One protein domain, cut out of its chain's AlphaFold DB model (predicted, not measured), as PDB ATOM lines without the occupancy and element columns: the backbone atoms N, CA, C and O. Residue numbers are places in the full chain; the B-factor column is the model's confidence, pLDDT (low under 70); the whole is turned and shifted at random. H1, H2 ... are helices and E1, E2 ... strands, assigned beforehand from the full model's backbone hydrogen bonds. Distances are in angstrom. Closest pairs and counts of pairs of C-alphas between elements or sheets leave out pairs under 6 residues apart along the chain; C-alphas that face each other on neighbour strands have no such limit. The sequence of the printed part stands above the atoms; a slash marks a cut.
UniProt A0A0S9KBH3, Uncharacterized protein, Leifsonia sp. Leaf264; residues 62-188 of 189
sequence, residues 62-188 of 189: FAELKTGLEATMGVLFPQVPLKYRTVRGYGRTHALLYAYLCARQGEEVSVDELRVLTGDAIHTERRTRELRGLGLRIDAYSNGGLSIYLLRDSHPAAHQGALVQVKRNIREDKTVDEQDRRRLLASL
ATOM      1  N   PHE A  62      -4.373 -10.360  11.034       94.38
ATOM      2  CA  PHE A  62      -5.704  -9.757  11.152       94.38
ATOM      3  C   PHE A  62      -5.627  -8.230  11.248       94.38
ATOM      4  O   PHE A  62      -6.478  -7.524  10.698       94.38
ATOM      5  N   ALA A  63      -4.608  -7.699  11.927       93.75
ATOM      6  CA  ALA A  63      -4.351  -6.264  11.961       93.75
ATOM      7  C   ALA A  63      -3.975  -5.738  10.565       93.75
ATOM      8  O   ALA A  63      -4.553  -4.746  10.121       93.75
ATOM      9  N   GLU A  64      -3.106  -6.443   9.840       94.56
ATOM     10  CA  GLU A  64      -2.724  -6.130   8.460       94.56
ATOM     11  C   GLU A  64      -3.924  -6.148   7.511       94.56
ATOM     12  O   GLU A  64      -4.108  -5.209   6.737       94.56
ATOM     13  N   LEU A  65      -4.798  -7.155   7.619       95.25
ATOM     14  CA  LEU A  65      -6.057  -7.226   6.877       95.25
ATOM     15  C   LEU A  65      -6.901  -5.965   7.100       95.25
ATOM     16  O   LEU A  65      -7.400  -5.363   6.144       95.25
ATOM     17  N   LYS A  66      -7.059  -5.543   8.358       96.25
ATOM     18  CA  LYS A  66      -7.818  -4.332   8.689       96.25
ATOM     19  C   LYS A  66      -7.160  -3.087   8.105       96.25
ATOM     20  O   LYS A  66      -7.845  -2.311   7.445       96.25
ATOM     21  N   THR A  67      -5.856  -2.912   8.299       96.38
ATOM     22  CA  THR A  67      -5.111  -1.758   7.776       96.38
ATOM     23  C   THR A  67      -5.159  -1.699   6.248       96.38
ATOM     24  O   THR A  67      -5.397  -0.632   5.684       96.38
ATOM     25  N   GLY A  68      -5.019  -2.836   5.564       96.50
ATOM     26  CA  GLY A  68      -5.141  -2.926   4.109       96.50
ATOM     27  C   GLY A  68      -6.531  -2.524   3.609       96.50
ATOM     28  O   GLY A  68      -6.655  -1.795   2.619       96.50
ATOM     29  N   LEU A  69      -7.591  -2.924   4.319       97.12
ATOM     30  CA  LEU A  69      -8.957  -2.488   4.014       97.12
ATOM     31  C   LEU A  69      -9.155  -0.989   4.250       97.12
ATOM     32  O   LEU A  69      -9.772  -0.334   3.416       97.12
ATOM     33  N   GLU A  70      -8.635  -0.425   5.340       97.81
ATOM     34  CA  GLU A  70      -8.728   1.017   5.620       97.81
ATOM     35  C   GLU A  70      -7.993   1.853   4.565       97.81
ATOM     36  O   GLU A  70      -8.542   2.836   4.063       97.81
ATOM     37  N   ALA A  71      -6.800   1.421   4.149       97.75
ATOM     38  CA  ALA A  71      -6.076   2.037   3.039       97.75
ATOM     39  C   ALA A  71      -6.893   1.971   1.738       97.75
ATOM     40  O   ALA A  71      -7.050   2.978   1.045       97.75
ATOM     41  N   THR A  72      -7.497   0.813   1.453       97.81
ATOM     42  CA  THR A  72      -8.378   0.623   0.291       97.81
ATOM     43  C   THR A  72      -9.598   1.550   0.349       97.81
ATOM     44  O   THR A  72      -9.936   2.175  -0.652       97.81
ATOM     45  N   MET A  73     -10.232   1.720   1.515       98.00
ATOM     46  CA  MET A  73     -11.325   2.687   1.699       98.00
ATOM     47  C   MET A  73     -10.864   4.126   1.447       98.00
ATOM     48  O   MET A  73     -11.614   4.920   0.881       98.00
ATOM     49  N   GLY A  74      -9.645   4.472   1.869       97.44
ATOM     50  CA  GLY A  74      -9.034   5.778   1.627       97.44
ATOM     51  C   GLY A  74      -8.896   6.101   0.140       97.44
ATOM     52  O   GLY A  74      -9.222   7.217  -0.265       97.44
ATOM     53  N   VAL A  75      -8.468   5.113  -0.652       97.25
ATOM     54  CA  VAL A  75      -8.287   5.225  -2.107       97.25
ATOM     55  C   VAL A  75      -9.620   5.225  -2.854       97.25
ATOM     56  O   VAL A  75      -9.819   6.060  -3.730       97.25
ATOM     57  N   LEU A  76     -10.532   4.306  -2.523       96.94
ATOM     58  CA  LEU A  76     -11.789   4.133  -3.261       96.94
ATOM     59  C   LEU A  76     -12.836   5.197  -2.935       96.94
ATOM     60  O   LEU A  76     -13.649   5.540  -3.789       96.94
ATOM     61  N   PHE A  77     -12.834   5.709  -1.704       96.94
ATOM     62  CA  PHE A  77     -13.876   6.609  -1.213       96.94
ATOM     63  C   PHE A  77     -13.287   7.887  -0.590       96.94
ATOM     64  O   PHE A  77     -13.558   8.185   0.577       96.94
ATOM     65  N   PRO A  78     -12.463   8.669  -1.316       96.75
ATOM     66  CA  PRO A  78     -11.805   9.862  -0.775       96.75
ATOM     67  C   PRO A  78     -12.787  10.937  -0.280       96.75
ATOM     68  O   PRO A  78     -12.472  11.667   0.659       96.75
ATOM     69  N   GLN A  79     -13.980  11.004  -0.876       95.00
ATOM     70  CA  GLN A  79     -15.076  11.908  -0.524       95.00
ATOM     71  C   GLN A  79     -15.754  11.567   0.809       95.00
ATOM     72  O   GLN A  79     -16.439  12.406   1.394       95.00
ATOM     73  N   VAL A  80     -15.594  10.335   1.296       95.75
ATOM     74  CA  VAL A  80     -16.241   9.884   2.526       95.75
ATOM     75  C   VAL A  80     -15.445  10.376   3.741       95.75
ATOM     76  O   VAL A  80     -14.228  10.180   3.804       95.75
ATOM     77  N   PRO A  81     -16.102  10.956   4.764       96.31
ATOM     78  CA  PRO A  81     -15.433  11.368   5.993       96.31
ATOM     79  C   PRO A  81     -14.573  10.261   6.612       96.31
ATOM     80  O   PRO A  81     -14.980   9.100   6.678       96.31
ATOM     81  N   LEU A  82     -13.395  10.626   7.136       95.88
ATOM     82  CA  LEU A  82     -12.433   9.677   7.716       95.88
ATOM     83  C   LEU A  82     -13.066   8.763   8.777       95.88
ATOM     84  O   LEU A  82     -12.768   7.573   8.818       95.88
ATOM     85  N   LYS A  83     -14.016   9.281   9.570       95.56
ATOM     86  CA  LYS A  83     -14.728   8.495  10.590       95.56
ATOM     87  C   LYS A  83     -15.447   7.256  10.037       95.56
ATOM     88  O   LYS A  83     -15.645   6.310  10.790       95.56
ATOM     89  N   TYR A  84     -15.813   7.225   8.755       97.56
ATOM     90  CA  TYR A  84     -16.471   6.074   8.130       97.56
ATOM     91  C   TYR A  84     -15.513   5.148   7.373       97.56
ATOM     92  O   TYR A  84     -15.929   4.067   6.963       97.56
ATOM     93  N   ARG A  85     -14.236   5.524   7.228       97.12
ATOM     94  CA  ARG A  85     -13.190   4.755   6.530       97.12
ATOM     95  C   ARG A  85     -12.310   3.960   7.505       97.12
ATOM     96  O   ARG A  85     -11.100   3.894   7.345       97.12
ATOM     97  N   THR A  86     -12.928   3.415   8.552       96.69
ATOM     98  CA  THR A  86     -12.251   2.641   9.608       96.69
ATOM     99  C   THR A  86     -12.939   1.294   9.795       96.69
ATOM    100  O   THR A  86     -14.166   1.216   9.729       96.69
ATOM    101  N   VAL A  87     -12.192   0.222  10.043       96.62
ATOM    102  CA  VAL A  87     -12.764  -1.112  10.278       96.62
ATOM    103  C   VAL A  87     -13.134  -1.258  11.756       96.62
ATOM    104  O   VAL A  87     -12.268  -1.287  12.635       96.62
ATOM    105  N   ARG A  88     -14.436  -1.393  12.048       93.00
ATOM    106  CA  ARG A  88     -14.988  -1.411  13.417       93.00
ATOM    107  C   ARG A  88     -15.758  -2.691  13.724       93.00
ATOM    108  O   ARG A  88     -16.301  -3.347  12.843       93.00
ATOM    109  N   GLY A  89     -15.854  -3.019  15.013       90.75
ATOM    110  CA  GLY A  89     -16.692  -4.123  15.493       90.75
ATOM    111  C   GLY A  89     -16.095  -5.522  15.309       90.75
ATOM    112  O   GLY A  89     -16.834  -6.496  15.407       90.75
ATOM    113  N   TYR A  90     -14.784  -5.618  15.072       94.06
ATOM    114  CA  TYR A  90     -14.038  -6.875  15.003       94.06
ATOM    115  C   TYR A  90     -13.054  -6.948  16.172       94.06
ATOM    116  O   TYR A  90     -12.181  -6.085  16.292       94.06
ATOM    117  N   GLY A  91     -13.235  -7.936  17.048       91.94
ATOM    118  CA  GLY A  91     -12.453  -8.107  18.276       91.94
ATOM    119  C   GLY A  91     -11.569  -9.355  18.265       91.94
ATOM    120  O   GLY A  91     -11.417 -10.014  17.239       91.94
ATOM    121  N   ARG A  92     -11.039  -9.716  19.441       90.00
ATOM    122  CA  ARG A  92     -10.138 -10.872  19.633       90.00
ATOM    123  C   ARG A  92     -10.713 -12.183  19.094       90.00
ATOM    124  O   ARG A  92     -10.006 -12.930  18.437       90.00
ATOM    125  N   THR A  93     -12.004 -12.446  19.310       91.69
ATOM    126  CA  THR A  93     -12.634 -13.665  18.776       91.69
ATOM    127  C   THR A  93     -12.642 -13.696  17.248       91.69
ATOM    128  O   THR A  93     -12.468 -14.762  16.676       91.69
ATOM    129  N   HIS A  94     -12.828 -12.556  16.573       94.81
ATOM    130  CA  HIS A  94     -12.753 -12.511  15.110       94.81
ATOM    131  C   HIS A  94     -11.332 -12.791  14.623       94.81
ATOM    132  O   HIS A  94     -11.185 -13.545  13.670       94.81
ATOM    133  N   ALA A  95     -10.320 -12.241  15.302       93.81
ATOM    134  CA  ALA A  95      -8.917 -12.514  14.994       93.81
ATOM    135  C   ALA A  95      -8.584 -14.006  15.152       93.81
ATOM    136  O   ALA A  95      -8.042 -14.603  14.231       93.81
ATOM    137  N   LEU A  96      -9.011 -14.635  16.255       93.31
ATOM    138  CA  LEU A  96      -8.804 -16.069  16.491       93.31
ATOM    139  C   LEU A  96      -9.501 -16.939  15.432       93.31
ATOM    140  O   LEU A  96      -8.895 -17.849  14.874       93.31
ATOM    141  N   LEU A  97     -10.771 -16.643  15.125       95.12
ATOM    142  CA  LEU A  97     -11.521 -17.354  14.082       95.12
ATOM    143  C   LEU A  97     -10.861 -17.188  12.708       95.12
ATOM    144  O   LEU A  97     -10.794 -18.145  11.943       95.12
ATOM    145  N   TYR A  98     -10.373 -15.987  12.395       95.44
ATOM    146  CA  TYR A  98      -9.648 -15.718  11.157       95.44
ATOM    147  C   TYR A  98      -8.338 -16.509  11.088       95.44
ATOM    148  O   TYR A  98      -8.131 -17.223  10.110       95.44
ATOM    149  N   ALA A  99      -7.503 -16.446  12.128       94.56
ATOM    150  CA  ALA A  99      -6.235 -17.167  12.192       94.56
ATOM    151  C   ALA A  99      -6.440 -18.680  12.020       94.56
ATOM    152  O   ALA A  99      -5.768 -19.306  11.201       94.56
ATOM    153  N   TYR A 100      -7.436 -19.245  12.708       94.81
ATOM    154  CA  TYR A 100      -7.786 -20.657  12.577       94.81
ATOM    155  C   TYR A 100      -8.226 -21.030  11.154       94.81
ATOM    156  O   TYR A 100      -7.733 -21.999  10.578       94.81
ATOM    157  N   LEU A 101      -9.129 -20.246  10.556       95.44
ATOM    158  CA  LEU A 101      -9.600 -20.488   9.191       95.44
ATOM    159  C   LEU A 101      -8.485 -20.321   8.150       95.44
ATOM    160  O   LEU A 101      -8.469 -21.048   7.161       95.44
ATOM    161  N   CYS A 102      -7.546 -19.396   8.362       94.44
ATOM    162  CA  CYS A 102      -6.369 -19.235   7.512       94.44
ATOM    163  C   CYS A 102      -5.403 -20.416   7.630       94.44
ATOM    164  O   CYS A 102      -4.895 -20.876   6.611       94.44
ATOM    165  N   ALA A 103      -5.182 -20.934   8.841       93.06
ATOM    166  CA  ALA A 103      -4.362 -22.126   9.055       93.06
ATOM    167  C   ALA A 103      -4.944 -23.373   8.365       93.06
ATOM    168  O   ALA A 103      -4.200 -24.287   8.025       93.06
ATOM    169  N   ARG A 104      -6.262 -23.386   8.131       94.69
ATOM    170  CA  ARG A 104      -7.012 -24.467   7.473       94.69
ATOM    171  C   ARG A 104      -7.653 -24.021   6.159       94.69
ATOM    172  O   ARG A 104      -8.759 -24.435   5.815       94.69
ATOM    173  N   GLN A 105      -6.989 -23.124   5.430       95.94
ATOM    174  CA  GLN A 105      -7.516 -22.620   4.167       95.94
ATOM    175  C   GLN A 105      -7.790 -23.779   3.197       95.94
ATOM    176  O   GLN A 105      -6.934 -24.627   2.960       95.94
ATOM    177  N   GLY A 106      -8.981 -23.784   2.594       96.50
ATOM    178  CA  GLY A 106      -9.407 -24.850   1.688       96.50
ATOM    179  C   GLY A 106      -9.987 -26.087   2.382       96.50
ATOM    180  O   GLY A 106     -10.511 -26.954   1.684       96.50
ATOM    181  N   GLU A 107      -9.969 -26.154   3.715       97.44
ATOM    182  CA  GLU A 107     -10.541 -27.259   4.483       97.44
ATOM    183  C   GLU A 107     -11.911 -26.917   5.077       97.44
ATOM    184  O   GLU A 107     -12.201 -25.778   5.456       97.44
ATOM    185  N   GLU A 108     -12.762 -27.937   5.174       96.88
ATOM    186  CA  GLU A 108     -14.028 -27.847   5.894       96.88
ATOM    187  C   GLU A 108     -13.779 -27.812   7.405       96.88
ATOM    188  O   GLU A 108     -13.070 -28.655   7.957       96.88
ATOM    189  N   VAL A 109     -14.407 -26.848   8.076       96.44
ATOM    190  CA  VAL A 109     -14.370 -26.697   9.529       96.44
ATOM    191  C   VAL A 109     -15.792 -26.724  10.067       96.44
ATOM    192  O   VAL A 109     -16.648 -25.947   9.630       96.44
ATOM    193  N   SER A 110     -16.059 -27.589  11.043       95.50
ATOM    194  CA  SER A 110     -17.370 -27.634  11.684       95.50
ATOM    195  C   SER A 110     -17.592 -26.470  12.652       95.50
ATOM    196  O   SER A 110     -16.672 -25.887  13.226       95.50
ATOM    197  N   VAL A 111     -18.858 -26.128  12.873       93.88
ATOM    198  CA  VAL A 111     -19.243 -25.135  13.878       93.88
ATOM    199  C   VAL A 111     -18.836 -25.532  15.294       93.88
ATOM    200  O   VAL A 111     -18.504 -24.655  16.088       93.88
ATOM    201  N   ASP A 112     -18.838 -26.827  15.606       91.88
ATOM    202  CA  ASP A 112     -18.478 -27.322  16.933       91.88
ATOM    203  C   ASP A 112     -16.985 -27.122  17.197       91.88
ATOM    204  O   ASP A 112     -16.623 -26.634  18.264       91.88
ATOM    205  N   GLU A 113     -16.129 -27.354  16.196       92.88
ATOM    206  CA  GLU A 113     -14.709 -26.990  16.277       92.88
ATOM    207  C   GLU A 113     -14.543 -25.495  16.561       92.88
ATOM    208  O   GLU A 113     -13.852 -25.118  17.504       92.88
ATOM    209  N   LEU A 114     -15.239 -24.626  15.818       94.44
ATOM    210  CA  LEU A 114     -15.160 -23.181  16.047       94.44
ATOM    211  C   LEU A 114     -15.648 -22.784  17.447       94.44
ATOM    212  O   LEU A 114     -15.082 -21.871  18.043       94.44
ATOM    213  N   ARG A 115     -16.684 -23.440  17.982       92.31
ATOM    214  CA  ARG A 115     -17.202 -23.174  19.335       92.31
ATOM    215  C   ARG A 115     -16.205 -23.590  20.409       92.31
ATOM    216  O   ARG A 115     -15.999 -22.836  21.355       92.31
ATOM    217  N   VAL A 116     -15.534 -24.725  20.232       89.94
ATOM    218  CA  VAL A 116     -14.474 -25.179  21.142       89.94
ATOM    219  C   VAL A 116     -13.341 -24.150  21.211       89.94
ATOM    220  O   VAL A 116     -12.908 -23.787  22.303       89.94
ATOM    221  N   LEU A 117     -12.921 -23.600  20.066       88.50
ATOM    222  CA  LEU A 117     -11.861 -22.582  20.011       88.50
ATOM    223  C   LEU A 117     -12.258 -21.267  20.694       88.50
ATOM    224  O   LEU A 117     -11.406 -20.553  21.213       88.50
ATOM    225  N   THR A 118     -13.543 -20.917  20.684       88.75
ATOM    226  CA  THR A 118     -14.043 -19.653  21.246       88.75
ATOM    227  C   THR A 118     -14.585 -19.787  22.666       88.75
ATOM    228  O   THR A 118     -15.214 -18.844  23.157       88.75
ATOM    229  N   GLY A 119     -14.363 -20.928  23.325       86.19
ATOM    230  CA  GLY A 119     -14.852 -21.185  24.678       86.19
ATOM    231  C   GLY A 119     -16.381 -21.253  24.753       86.19
ATOM    232  O   GLY A 119     -16.981 -20.690  25.668       86.19
ATOM    233  N   ASP A 120     -17.018 -21.890  23.768       83.75
ATOM    234  CA  ASP A 120     -18.474 -22.003  23.618       83.75
ATOM    235  C   ASP A 120     -19.199 -20.648  23.525       83.75
ATOM    236  O   ASP A 120     -20.324 -20.463  24.005       83.75
ATOM    237  N   ALA A 121     -18.579 -19.662  22.873       83.19
ATOM    238  CA  ALA A 121     -19.207 -18.359  22.706       83.19
ATOM    239  C   ALA A 121     -20.535 -18.466  21.923       83.19
ATOM    240  O   ALA A 121     -20.570 -18.912  20.773       83.19
ATOM    241  N   ILE A 122     -21.615 -17.934  22.513       81.94
ATOM    242  CA  ILE A 122     -23.003 -17.950  21.990       81.94
ATOM    243  C   ILE A 122     -23.120 -17.359  20.570       81.94
ATOM    244  O   ILE A 122     -24.072 -17.625  19.840       81.94
ATOM    245  N   HIS A 123     -22.164 -16.526  20.160       91.62
ATOM    246  CA  HIS A 123     -22.179 -15.838  18.869       91.62
ATOM    247  C   HIS A 123     -21.093 -16.318  17.906       91.62
ATOM    248  O   HIS A 123     -20.733 -15.571  16.998       91.62
ATOM    249  N   THR A 124     -20.575 -17.535  18.074       91.81
ATOM    250  CA  THR A 124     -19.505 -18.071  17.217       91.81
ATOM    251  C   THR A 124     -19.899 -18.079  15.744       91.81
ATOM    252  O   THR A 124     -19.219 -17.441  14.947       91.81
ATOM    253  N   GLU A 125     -21.044 -18.657  15.365       93.62
ATOM    254  CA  GLU A 125     -21.475 -18.688  13.955       93.62
ATOM    255  C   GLU A 125     -21.636 -17.288  13.378       93.62
ATOM    256  O   GLU A 125     -21.304 -17.015  12.223       93.62
ATOM    257  N   ARG A 126     -22.204 -16.392  14.189       94.62
ATOM    258  CA  ARG A 126     -22.418 -15.005  13.802       94.62
ATOM    259  C   ARG A 126     -21.078 -14.321  13.536       94.62
ATOM    260  O   ARG A 126     -20.934 -13.719  12.478       94.62
ATOM    261  N   ARG A 127     -20.111 -14.449  14.447       95.38
ATOM    262  CA  ARG A 127     -18.773 -13.852  14.322       95.38
ATOM    263  C   ARG A 127     -18.010 -14.428  13.129       95.38
ATOM    264  O   ARG A 127     -17.407 -13.661  12.386       95.38
ATOM    265  N   THR A 128     -18.128 -15.731  12.873       95.75
ATOM    266  CA  THR A 128     -17.568 -16.368  11.673       95.75
ATOM    267  C   THR A 128     -18.172 -15.784  10.396       95.75
ATOM    268  O   THR A 128     -17.453 -15.453   9.460       95.75
ATOM    269  N   ARG A 129     -19.493 -15.576  10.349       95.00
ATOM    270  CA  ARG A 129     -20.152 -14.949   9.190       95.00
ATOM    271  C   ARG A 129     -19.798 -13.471   9.027       95.00
ATOM    272  O   ARG A 129     -19.691 -13.007   7.896       95.00
ATOM    273  N   GLU A 130     -19.601 -12.737  10.118       96.06
ATOM    274  CA  GLU A 130     -19.210 -11.318  10.096       96.06
ATOM    275  C   GLU A 130     -17.845 -11.086   9.429       96.06
ATOM    276  O   GLU A 130     -17.637 -10.016   8.848       96.06
ATOM    277  N   LEU A 131     -16.950 -12.084   9.438       96.50
ATOM    278  CA  LEU A 131     -15.670 -12.042   8.718       96.50
ATOM    279  C   LEU A 131     -15.848 -11.849   7.202       96.50
ATOM    280  O   LEU A 131     -15.009 -11.213   6.569       96.50
ATOM    281  N   ARG A 132     -16.979 -12.276   6.615       96.56
ATOM    282  CA  ARG A 132     -17.315 -11.971   5.207       96.56
ATOM    283  C   ARG A 132     -17.396 -10.470   4.937       96.56
ATOM    284  O   ARG A 132     -17.112 -10.021   3.834       96.56
ATOM    285  N   GLY A 133     -17.752  -9.679   5.951       95.69
ATOM    286  CA  GLY A 133     -17.775  -8.220   5.859       95.69
ATOM    287  C   GLY A 133     -16.395  -7.597   5.632       95.69
ATOM    288  O   GLY A 133     -16.323  -6.439   5.234       95.69
ATOM    289  N   LEU A 134     -15.312  -8.350   5.848       96.69
ATOM    290  CA  LEU A 134     -13.937  -7.954   5.530       96.69
ATOM    291  C   LEU A 134     -13.533  -8.333   4.092       96.69
ATOM    292  O   LEU A 134     -12.372  -8.215   3.723       96.69
ATOM    293  N   GLY A 135     -14.475  -8.802   3.268       96.12
ATOM    294  CA  GLY A 135     -14.200  -9.272   1.907       96.12
ATOM    295  C   GLY A 135     -13.655 -10.701   1.843       96.12
ATOM    296  O   GLY A 135     -13.268 -11.147   0.767       96.12
ATOM    297  N   LEU A 136     -13.627 -11.430   2.962       96.88
ATOM    298  CA  LEU A 136     -13.186 -12.824   3.005       96.88
ATOM    299  C   LEU A 136     -14.231 -13.755   2.381       96.88
ATOM    300  O   LEU A 136     -15.426 -13.675   2.688       96.88
ATOM    301  N   ARG A 137     -13.771 -14.690   1.547       96.31
ATOM    302  CA  ARG A 137     -14.637 -15.675   0.895       96.31
ATOM    303  C   ARG A 137     -14.818 -16.903   1.785       96.31
ATOM    304  O   ARG A 137     -14.103 -17.894   1.657       96.31
ATOM    305  N   ILE A 138     -15.788 -16.806   2.690       97.00
ATOM    306  CA  ILE A 138     -16.166 -17.889   3.604       97.00
ATOM    307  C   ILE A 138     -17.480 -18.502   3.134       97.00
ATOM    308  O   ILE A 138     -18.530 -17.865   3.252       97.00
ATOM    309  N   ASP A 139     -17.453 -19.743   2.675       96.50
ATOM    310  CA  ASP A 139     -18.670 -20.504   2.397       96.50
ATOM    311  C   ASP A 139     -19.242 -21.047   3.711       96.50
ATOM    312  O   ASP A 139     -18.502 -21.328   4.652       96.50
ATOM    313  N   ALA A 140     -20.570 -21.136   3.799       95.62
ATOM    314  CA  ALA A 140     -21.239 -21.792   4.918       95.62
ATOM    315  C   ALA A 140     -22.417 -22.610   4.401       95.62
ATOM    316  O   ALA A 140     -23.233 -22.089   3.638       95.62
ATOM    317  N   TYR A 141     -22.496 -23.865   4.820       95.31
ATOM    318  CA  TYR A 141     -23.542 -24.809   4.432       95.31
ATOM    319  C   TYR A 141     -23.788 -25.811   5.559       95.31
ATOM    320  O   TYR A 141     -23.066 -25.832   6.552       95.31
ATOM    321  N   SER A 142     -24.845 -26.607   5.425       94.81
ATOM    322  CA  SER A 142     -25.141 -27.697   6.353       94.81
ATOM    323  C   SER A 142     -24.701 -29.019   5.738       94.81
ATOM    324  O   SER A 142     -25.035 -29.294   4.585       94.81
ATOM    325  N   ASN A 143     -23.975 -29.829   6.502       92.69
ATOM    326  CA  ASN A 143     -23.641 -31.203   6.155       92.69
ATOM    327  C   ASN A 143     -23.984 -32.097   7.352       92.69
ATOM    328  O   ASN A 143     -23.505 -31.861   8.459       92.69
ATOM    329  N   GLY A 144     -24.875 -33.073   7.166       89.81
ATOM    330  CA  GLY A 144     -25.301 -33.964   8.254       89.81
ATOM    331  C   GLY A 144     -25.946 -33.253   9.455       89.81
ATOM    332  O   GLY A 144     -25.841 -33.735  10.575       89.81
ATOM    333  N   GLY A 145     -26.580 -32.091   9.248       89.69
ATOM    334  CA  GLY A 145     -27.170 -31.285  10.328       89.69
ATOM    335  C   GLY A 145     -26.176 -30.381  11.067       89.69
ATOM    336  O   GLY A 145     -26.596 -29.574  11.895       89.69
ATOM    337  N   LEU A 146     -24.885 -30.455  10.736       89.69
ATOM    338  CA  LEU A 146     -23.846 -29.583  11.272       89.69
ATOM    339  C   LEU A 146     -23.592 -28.418  10.318       89.69
ATOM    340  O   LEU A 146     -23.520 -28.591   9.102       89.69
ATOM    341  N   SER A 147     -23.435 -27.216  10.873       94.31
ATOM    342  CA  SER A 147     -22.978 -26.069  10.084       94.31
ATOM    343  C   SER A 147     -21.483 -26.206   9.811       94.31
ATOM    344  O   SER A 147     -20.698 -26.324  10.748       94.31
ATOM    345  N   ILE A 148     -21.107 -26.161   8.539       96.94
ATOM    346  CA  ILE A 148     -19.730 -26.223   8.051       96.94
ATOM    347  C   ILE A 148     -19.337 -24.860   7.489       96.94
ATOM    348  O   ILE A 148     -20.150 -24.185   6.850       96.94
ATOM    349  N   TYR A 149     -18.087 -24.469   7.723       97.62
ATOM    350  CA  TYR A 149     -17.463 -23.260   7.207       97.62
ATOM    351  C   TYR A 149     -16.204 -23.612   6.423       97.62
ATOM    352  O   TYR A 149     -15.448 -24.494   6.815       97.62
ATOM    353  N   LEU A 150     -15.972 -22.892   5.329       97.56
ATOM    354  CA  LEU A 150     -14.814 -23.095   4.464       97.56
ATOM    355  C   LEU A 150     -14.273 -21.742   4.007       97.56
ATOM    356  O   LEU A 150     -14.964 -21.001   3.302       97.56
ATOM    357  N   LEU A 151     -13.033 -21.427   4.380       97.50
ATOM    358  CA  LEU A 151     -12.314 -20.283   3.825       97.50
ATOM    359  C   LEU A 151     -11.711 -20.683   2.477       97.50
ATOM    360  O   LEU A 151     -10.787 -21.490   2.414       97.50
ATOM    361  N   ARG A 152     -12.245 -20.119   1.391       95.62
ATOM    362  CA  ARG A 152     -11.786 -20.410   0.023       95.62
ATOM    363  C   ARG A 152     -10.456 -19.742  -0.297       95.62
ATOM    364  O   ARG A 152      -9.616 -20.338  -0.958       95.62
ATOM    365  N   ASP A 153     -10.306 -18.502   0.148       89.69
ATOM    366  CA  ASP A 153      -9.133 -17.676  -0.105       89.69
ATOM    367  C   ASP A 153      -8.877 -16.786   1.111       89.69
ATOM    368  O   ASP A 153      -9.816 -16.205   1.666       89.69
ATOM    369  N   SER A 154      -7.617 -16.702   1.529       84.62
ATOM    370  CA  SER A 154      -7.157 -15.793   2.578       84.62
ATOM    371  C   SER A 154      -6.975 -14.359   2.075       84.62
ATOM    372  O   SER A 154      -6.935 -13.439   2.893       84.62
ATOM    373  N   HIS A 155      -6.939 -14.148   0.755       89.12
ATOM    374  CA  HIS A 155      -6.900 -12.820   0.156       89.12
ATOM    375  C   HIS A 155      -8.309 -12.216   0.114       89.12
ATOM    376  O   HIS A 155      -9.206 -12.750  -0.549       89.12
ATOM    377  N   PRO A 156      -8.549 -11.094   0.811       91.00
ATOM    378  CA  PRO A 156      -9.854 -10.455   0.804       91.00
ATOM    379  C   PRO A 156     -10.148  -9.839  -0.567       91.00
ATOM    380  O   PRO A 156      -9.291  -9.210  -1.191       91.00
ATOM    381  N   ALA A 157     -11.409  -9.899  -0.991       95.25
ATOM    382  CA  ALA A 157     -11.931  -9.040  -2.048       95.25
ATOM    383  C   ALA A 157     -11.990  -7.588  -1.532       95.25
ATOM    384  O   ALA A 157     -13.049  -7.097  -1.131       95.25
ATOM    385  N   ALA A 158     -10.836  -6.913  -1.505       93.81
ATOM    386  CA  ALA A 158     -10.623  -5.656  -0.786       93.81
ATOM    387  C   ALA A 158     -11.623  -4.559  -1.179       93.81
ATOM    388  O   ALA A 158     -12.135  -3.859  -0.309       93.81
ATOM    389  N   HIS A 159     -11.980  -4.465  -2.465       95.38
ATOM    390  CA  HIS A 159     -13.003  -3.532  -2.945       95.38
ATOM    391  C   HIS A 159     -14.379  -3.789  -2.305       95.38
ATOM    392  O   HIS A 159     -15.003  -2.874  -1.769       95.38
ATOM    393  N   GLN A 160     -14.849  -5.044  -2.314       95.69
ATOM    394  CA  GLN A 160     -16.124  -5.405  -1.683       95.69
ATOM    395  C   GLN A 160     -16.075  -5.218  -0.166       95.69
ATOM    396  O   GLN A 160     -17.013  -4.659   0.402       95.69
ATOM    397  N   GLY A 161     -14.987  -5.640   0.486       96.44
ATOM    398  CA  GLY A 161     -14.795  -5.445   1.923       96.44
ATOM    399  C   GLY A 161     -14.852  -3.965   2.309       96.44
ATOM    400  O   GLY A 161     -15.620  -3.585   3.191       96.44
ATOM    401  N   ALA A 162     -14.118  -3.111   1.592       97.44
ATOM    402  CA  ALA A 162     -14.112  -1.666   1.799       97.44
ATOM    403  C   ALA A 162     -15.517  -1.060   1.658       97.44
ATOM    404  O   ALA A 162     -15.973  -0.339   2.550       97.44
ATOM    405  N   LEU A 163     -16.236  -1.406   0.586       97.38
ATOM    406  CA  LEU A 163     -17.599  -0.933   0.346       97.38
ATOM    407  C   LEU A 163     -18.560  -1.341   1.474       97.38
ATOM    408  O   LEU A 163     -19.340  -0.517   1.957       97.38
ATOM    409  N   VAL A 164     -18.499  -2.603   1.916       97.00
ATOM    410  CA  VAL A 164     -19.344  -3.122   3.002       97.00
ATOM    411  C   VAL A 164     -19.082  -2.371   4.305       97.00
ATOM    412  O   VAL A 164     -20.038  -1.944   4.957       97.00
ATOM    413  N   GLN A 165     -17.815  -2.168   4.673       97.62
ATOM    414  CA  GLN A 165     -17.456  -1.471   5.910       97.62
ATOM    415  C   GLN A 165     -17.895  -0.008   5.894       97.62
ATOM    416  O   GLN A 165     -18.516   0.449   6.853       97.62
ATOM    417  N   VAL A 166     -17.658   0.716   4.797       97.69
ATOM    418  CA  VAL A 166     -18.080   2.118   4.679       97.69
ATOM    419  C   VAL A 166     -19.605   2.236   4.758       97.69
ATOM    420  O   VAL A 166     -20.118   3.008   5.573       97.69
ATOM    421  N   LYS A 167     -20.347   1.422   3.986       97.44
ATOM    422  CA  LYS A 167     -21.822   1.406   4.028       97.44
ATOM    423  C   LYS A 167     -22.334   1.093   5.435       97.44
ATOM    424  O   LYS A 167     -23.270   1.743   5.902       97.44
ATOM    425  N   ARG A 168     -21.723   0.127   6.128       96.81
ATOM    426  CA  ARG A 168     -22.065  -0.227   7.512       96.81
ATOM    427  C   ARG A 168     -21.826   0.939   8.471       96.81
ATOM    428  O   ARG A 168     -22.745   1.311   9.192       96.81
ATOM    429  N   ASN A 169     -20.645   1.549   8.439       96.94
ATOM    430  CA  ASN A 169     -20.282   2.646   9.337       96.94
ATOM    431  C   ASN A 169     -21.209   3.861   9.185       96.94
ATOM    432  O   ASN A 169     -21.584   4.470  10.184       96.94
ATOM    433  N   ILE A 170     -21.605   4.196   7.952       97.12
ATOM    434  CA  ILE A 170     -22.570   5.275   7.687       97.12
ATOM    435  C   ILE A 170     -23.954   4.909   8.239       97.12
ATOM    436  O   ILE A 170     -24.613   5.733   8.869       97.12
ATOM    437  N   ARG A 171     -24.407   3.665   8.030       95.94
ATOM    438  CA  ARG A 171     -25.724   3.195   8.492       95.94
ATOM    439  C   ARG A 171     -25.830   3.095  10.012       95.94
ATOM    440  O   ARG A 171     -26.911   3.318  10.547       95.94
ATOM    441  N   GLU A 172     -24.746   2.760  10.700       95.50
ATOM    442  CA  GLU A 172     -24.729   2.612  12.160       95.50
ATOM    443  C   GLU A 172     -24.553   3.950  12.902       95.50
ATOM    444  O   GLU A 172     -24.833   4.026  14.101       95.50
ATOM    445  N   ASP A 173     -24.144   5.020  12.214       95.56
ATOM    446  CA  ASP A 173     -24.017   6.348  12.815       95.56
ATOM    447  C   ASP A 173     -25.400   6.957  13.092       95.56
ATOM    448  O   ASP A 173     -26.198   7.188  12.185       95.56
ATOM    449  N   LYS A 174     -25.698   7.213  14.367       94.56
ATOM    450  CA  LYS A 174     -26.965   7.813  14.821       94.56
ATOM    451  C   LYS A 174     -26.937   9.344  14.837       94.56
ATOM    452  O   LYS A 174     -27.966   9.956  15.090       94.56
ATOM    453  N   THR A 175     -25.770   9.946  14.615       95.06
ATOM    454  CA  THR A 175     -25.560  11.402  14.666       95.06
ATOM    455  C   THR A 175     -25.739  12.080  13.312       95.06
ATOM    456  O   THR A 175     -25.930  13.289  13.264       95.06
ATOM    457  N   VAL A 176     -25.684  11.315  12.218       94.00
ATOM    458  CA  VAL A 176     -25.936  11.819  10.863       94.00
ATOM    459  C   VAL A 176     -27.433  11.796  10.570       94.00
ATOM    460  O   VAL A 176     -28.105  10.782  10.803       94.00
ATOM    461  N   ASP A 177     -27.959  12.906  10.057       95.81
ATOM    462  CA  ASP A 177     -29.349  12.965   9.622       95.81
ATOM    463  C   ASP A 177     -29.600  12.068   8.397       95.81
ATOM    464  O   ASP A 177     -28.685  11.573   7.731       95.81
ATOM    465  N   GLU A 178     -30.872  11.803   8.118       95.38
ATOM    466  CA  GLU A 178     -31.271  10.881   7.056       95.38
ATOM    467  C   GLU A 178     -30.930  11.399   5.648       95.38
ATOM    468  O   GLU A 178     -30.654  10.604   4.747       95.38
ATOM    469  N   GLN A 179     -30.915  12.718   5.441       95.31
ATOM    470  CA  GLN A 179     -30.613  13.308   4.140       95.31
ATOM    471  C   GLN A 179     -29.124  13.159   3.814       95.31
ATOM    472  O   GLN A 179     -28.773  12.697   2.723       95.31
ATOM    473  N   ASP A 180     -28.254  13.477   4.765       94.44
ATOM    474  CA  ASP A 180     -26.809  13.337   4.620       94.44
ATOM    475  C   ASP A 180     -26.382  11.869   4.564       94.44
ATOM    476  O   ASP A 180     -25.530  11.501   3.751       94.44
ATOM    477  N   ARG A 181     -27.043  10.986   5.325       96.62
ATOM    478  CA  ARG A 181     -26.852   9.531   5.217       96.62
ATOM    479  C   ARG A 181     -27.128   9.030   3.801       96.62
ATOM    480  O   ARG A 181     -26.317   8.285   3.251       96.62
ATOM    481  N   ARG A 182     -28.249   9.437   3.195       95.12
ATOM    482  CA  ARG A 182     -28.600   9.053   1.817       95.12
ATOM    483  C   ARG A 182     -27.601   9.588   0.803       95.12
ATOM    484  O   ARG A 182     -27.194   8.831  -0.072       95.12
ATOM    485  N   ARG A 183     -27.172  10.847   0.939       95.06
ATOM    486  CA  ARG A 183     -26.140  11.446   0.074       95.06
ATOM    487  C   ARG A 183     -24.832  10.666   0.136       95.06
ATOM    488  O   ARG A 183     -24.283  10.314  -0.902       95.06
ATOM    489  N   LEU A 184     -24.363  10.355   1.346       95.19
ATOM    490  CA  LEU A 184     -23.143   9.576   1.540       95.19
ATOM    491  C   LEU A 184     -23.272   8.183   0.926       95.19
ATOM    492  O   LEU A 184     -22.371   7.765   0.211       95.19
ATOM    493  N   LEU A 185     -24.386   7.480   1.151       96.12
ATOM    494  CA  LEU A 185     -24.596   6.139   0.597       96.12
ATOM    495  C   LEU A 185     -24.701   6.131  -0.933       96.12
ATOM    496  O   LEU A 185     -24.154   5.223  -1.547       96.12
ATOM    497  N   ALA A 186     -25.352   7.133  -1.529       94.50
ATOM    498  CA  ALA A 186     -25.461   7.273  -2.981       94.50
ATOM    499  C   ALA A 186     -24.109   7.574  -3.649       94.50
ATOM    500  O   ALA A 186     -23.924   7.265  -4.815       94.50
ATOM    501  N   SER A 187     -23.146   8.145  -2.914       92.56
ATOM    502  CA  SER A 187     -21.788   8.395  -3.426       92.56
ATOM    503  C   SER A 187     -20.896   7.146  -3.496       92.56
ATOM    504  O   SER A 187     -19.716   7.266  -3.822       92.56
ATOM    505  N   LEU A 188     -21.425   5.977  -3.115       91.81
ATOM    506  CA  LEU A 188     -20.709   4.695  -3.061       91.81
ATOM    507  C   LEU A 188     -21.158   3.705  -4.143       91.81
ATOM    508  O   LEU A 188     -20.660   2.576  -4.149       91.81
TER     509      LEU A 188
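This is residues 62 to 188 of the 189 residues of an uncharacterized protein of Leifsonia sp. Leaf264 (UniProt A0A0S9KBH3). The domain has two lobes in a row along its longest axis: a small three-stranded sheet with helices H2 and H4 packed over one face and the other face bare, and a group of three helices in which H1 crosses H5 and H6 folds back beside H5. The lobes join chiefly where H4 meets H5, and residues 77 to 91 lead back from the helical lobe to H2. The printed part has 127 residues with six named helices and three named strands, in the order H1 H2 E1 H3 H4 E2 E3 H5 H6, and is of the mixed class. The sheet runs E1 E3 E2, antiparallel throughout. The whole is compact, with a radius of gyration of the C-alphas of 16.0 A, but elongated, spanning 47 by 26 by 23 A.

H1, residues 62 to 76, begins with C-alpha 62 at (-5.704, -9.757, 11.152) and is 20.9 A long. H2 is residues 92 to 103, 16.5 A; E1 is 108 to 110, 6.7 A; H3 is 111 to 117, 9.9 A. H4 is residues 124 to 134, 16.4 A, beginning with C-alpha 124 at (-19.505, -18.071, 17.217). E2 is residues 137 to 143, 18.7 A, and E3 is 146 to 153, 22.1 A. H5 is residues 158 to 172, 20.9 A. H6, residues 178 to 186, 12.1 A, ends with C-alpha 186 at (-25.461, 7.273, -2.981).

H1 touches H5 about perpendicular, at 84 degrees; their closest C-alphas, of Met 73 and Ala 162, are 5.2 A apart. H5 and H6 form a helical hairpin at a shallow tilt of 6 degrees, closest at the C-alphas of Lys 167 and Leu 185, 6.5 A. H5 touches H4, closest at the C-alphas of Leu 134 and Gly 161, 4.5 A. H4 is on the sheet at a height of 9.3 A, over E3 and E2 and along the strands, at 17 degrees to E2 on the local plane. H2 is on the same face and touches H4, closest at the C-alphas of His 94 and Arg 127, 6.2 A. H3, also on that face, lies over none of the strands. E1, H3 and H4, and E2 make a split strand-helix-strand unit, two strands running the same way with E3 between them, and its crossover is right-handed. Between E1 and E3, N 109 and O 149 are 2.9 A apart; in the hairpin E2 and E3, N 148 and O 141 are 2.8 A apart, both within hydrogen-bond range. In H1, H2, H3, H5 and H6 every O i to N i+4 pair is within hydrogen-bond range; in H4 4 of 7 are.

The C-alphas farthest apart, of Gln 79 and Gly 144, are 47.8 A apart. The printed part has no cut; the link from H1 to H2 is long, with 15 residues. The mean pLDDT of the printed part is 94.6, and no printed residue is under 70.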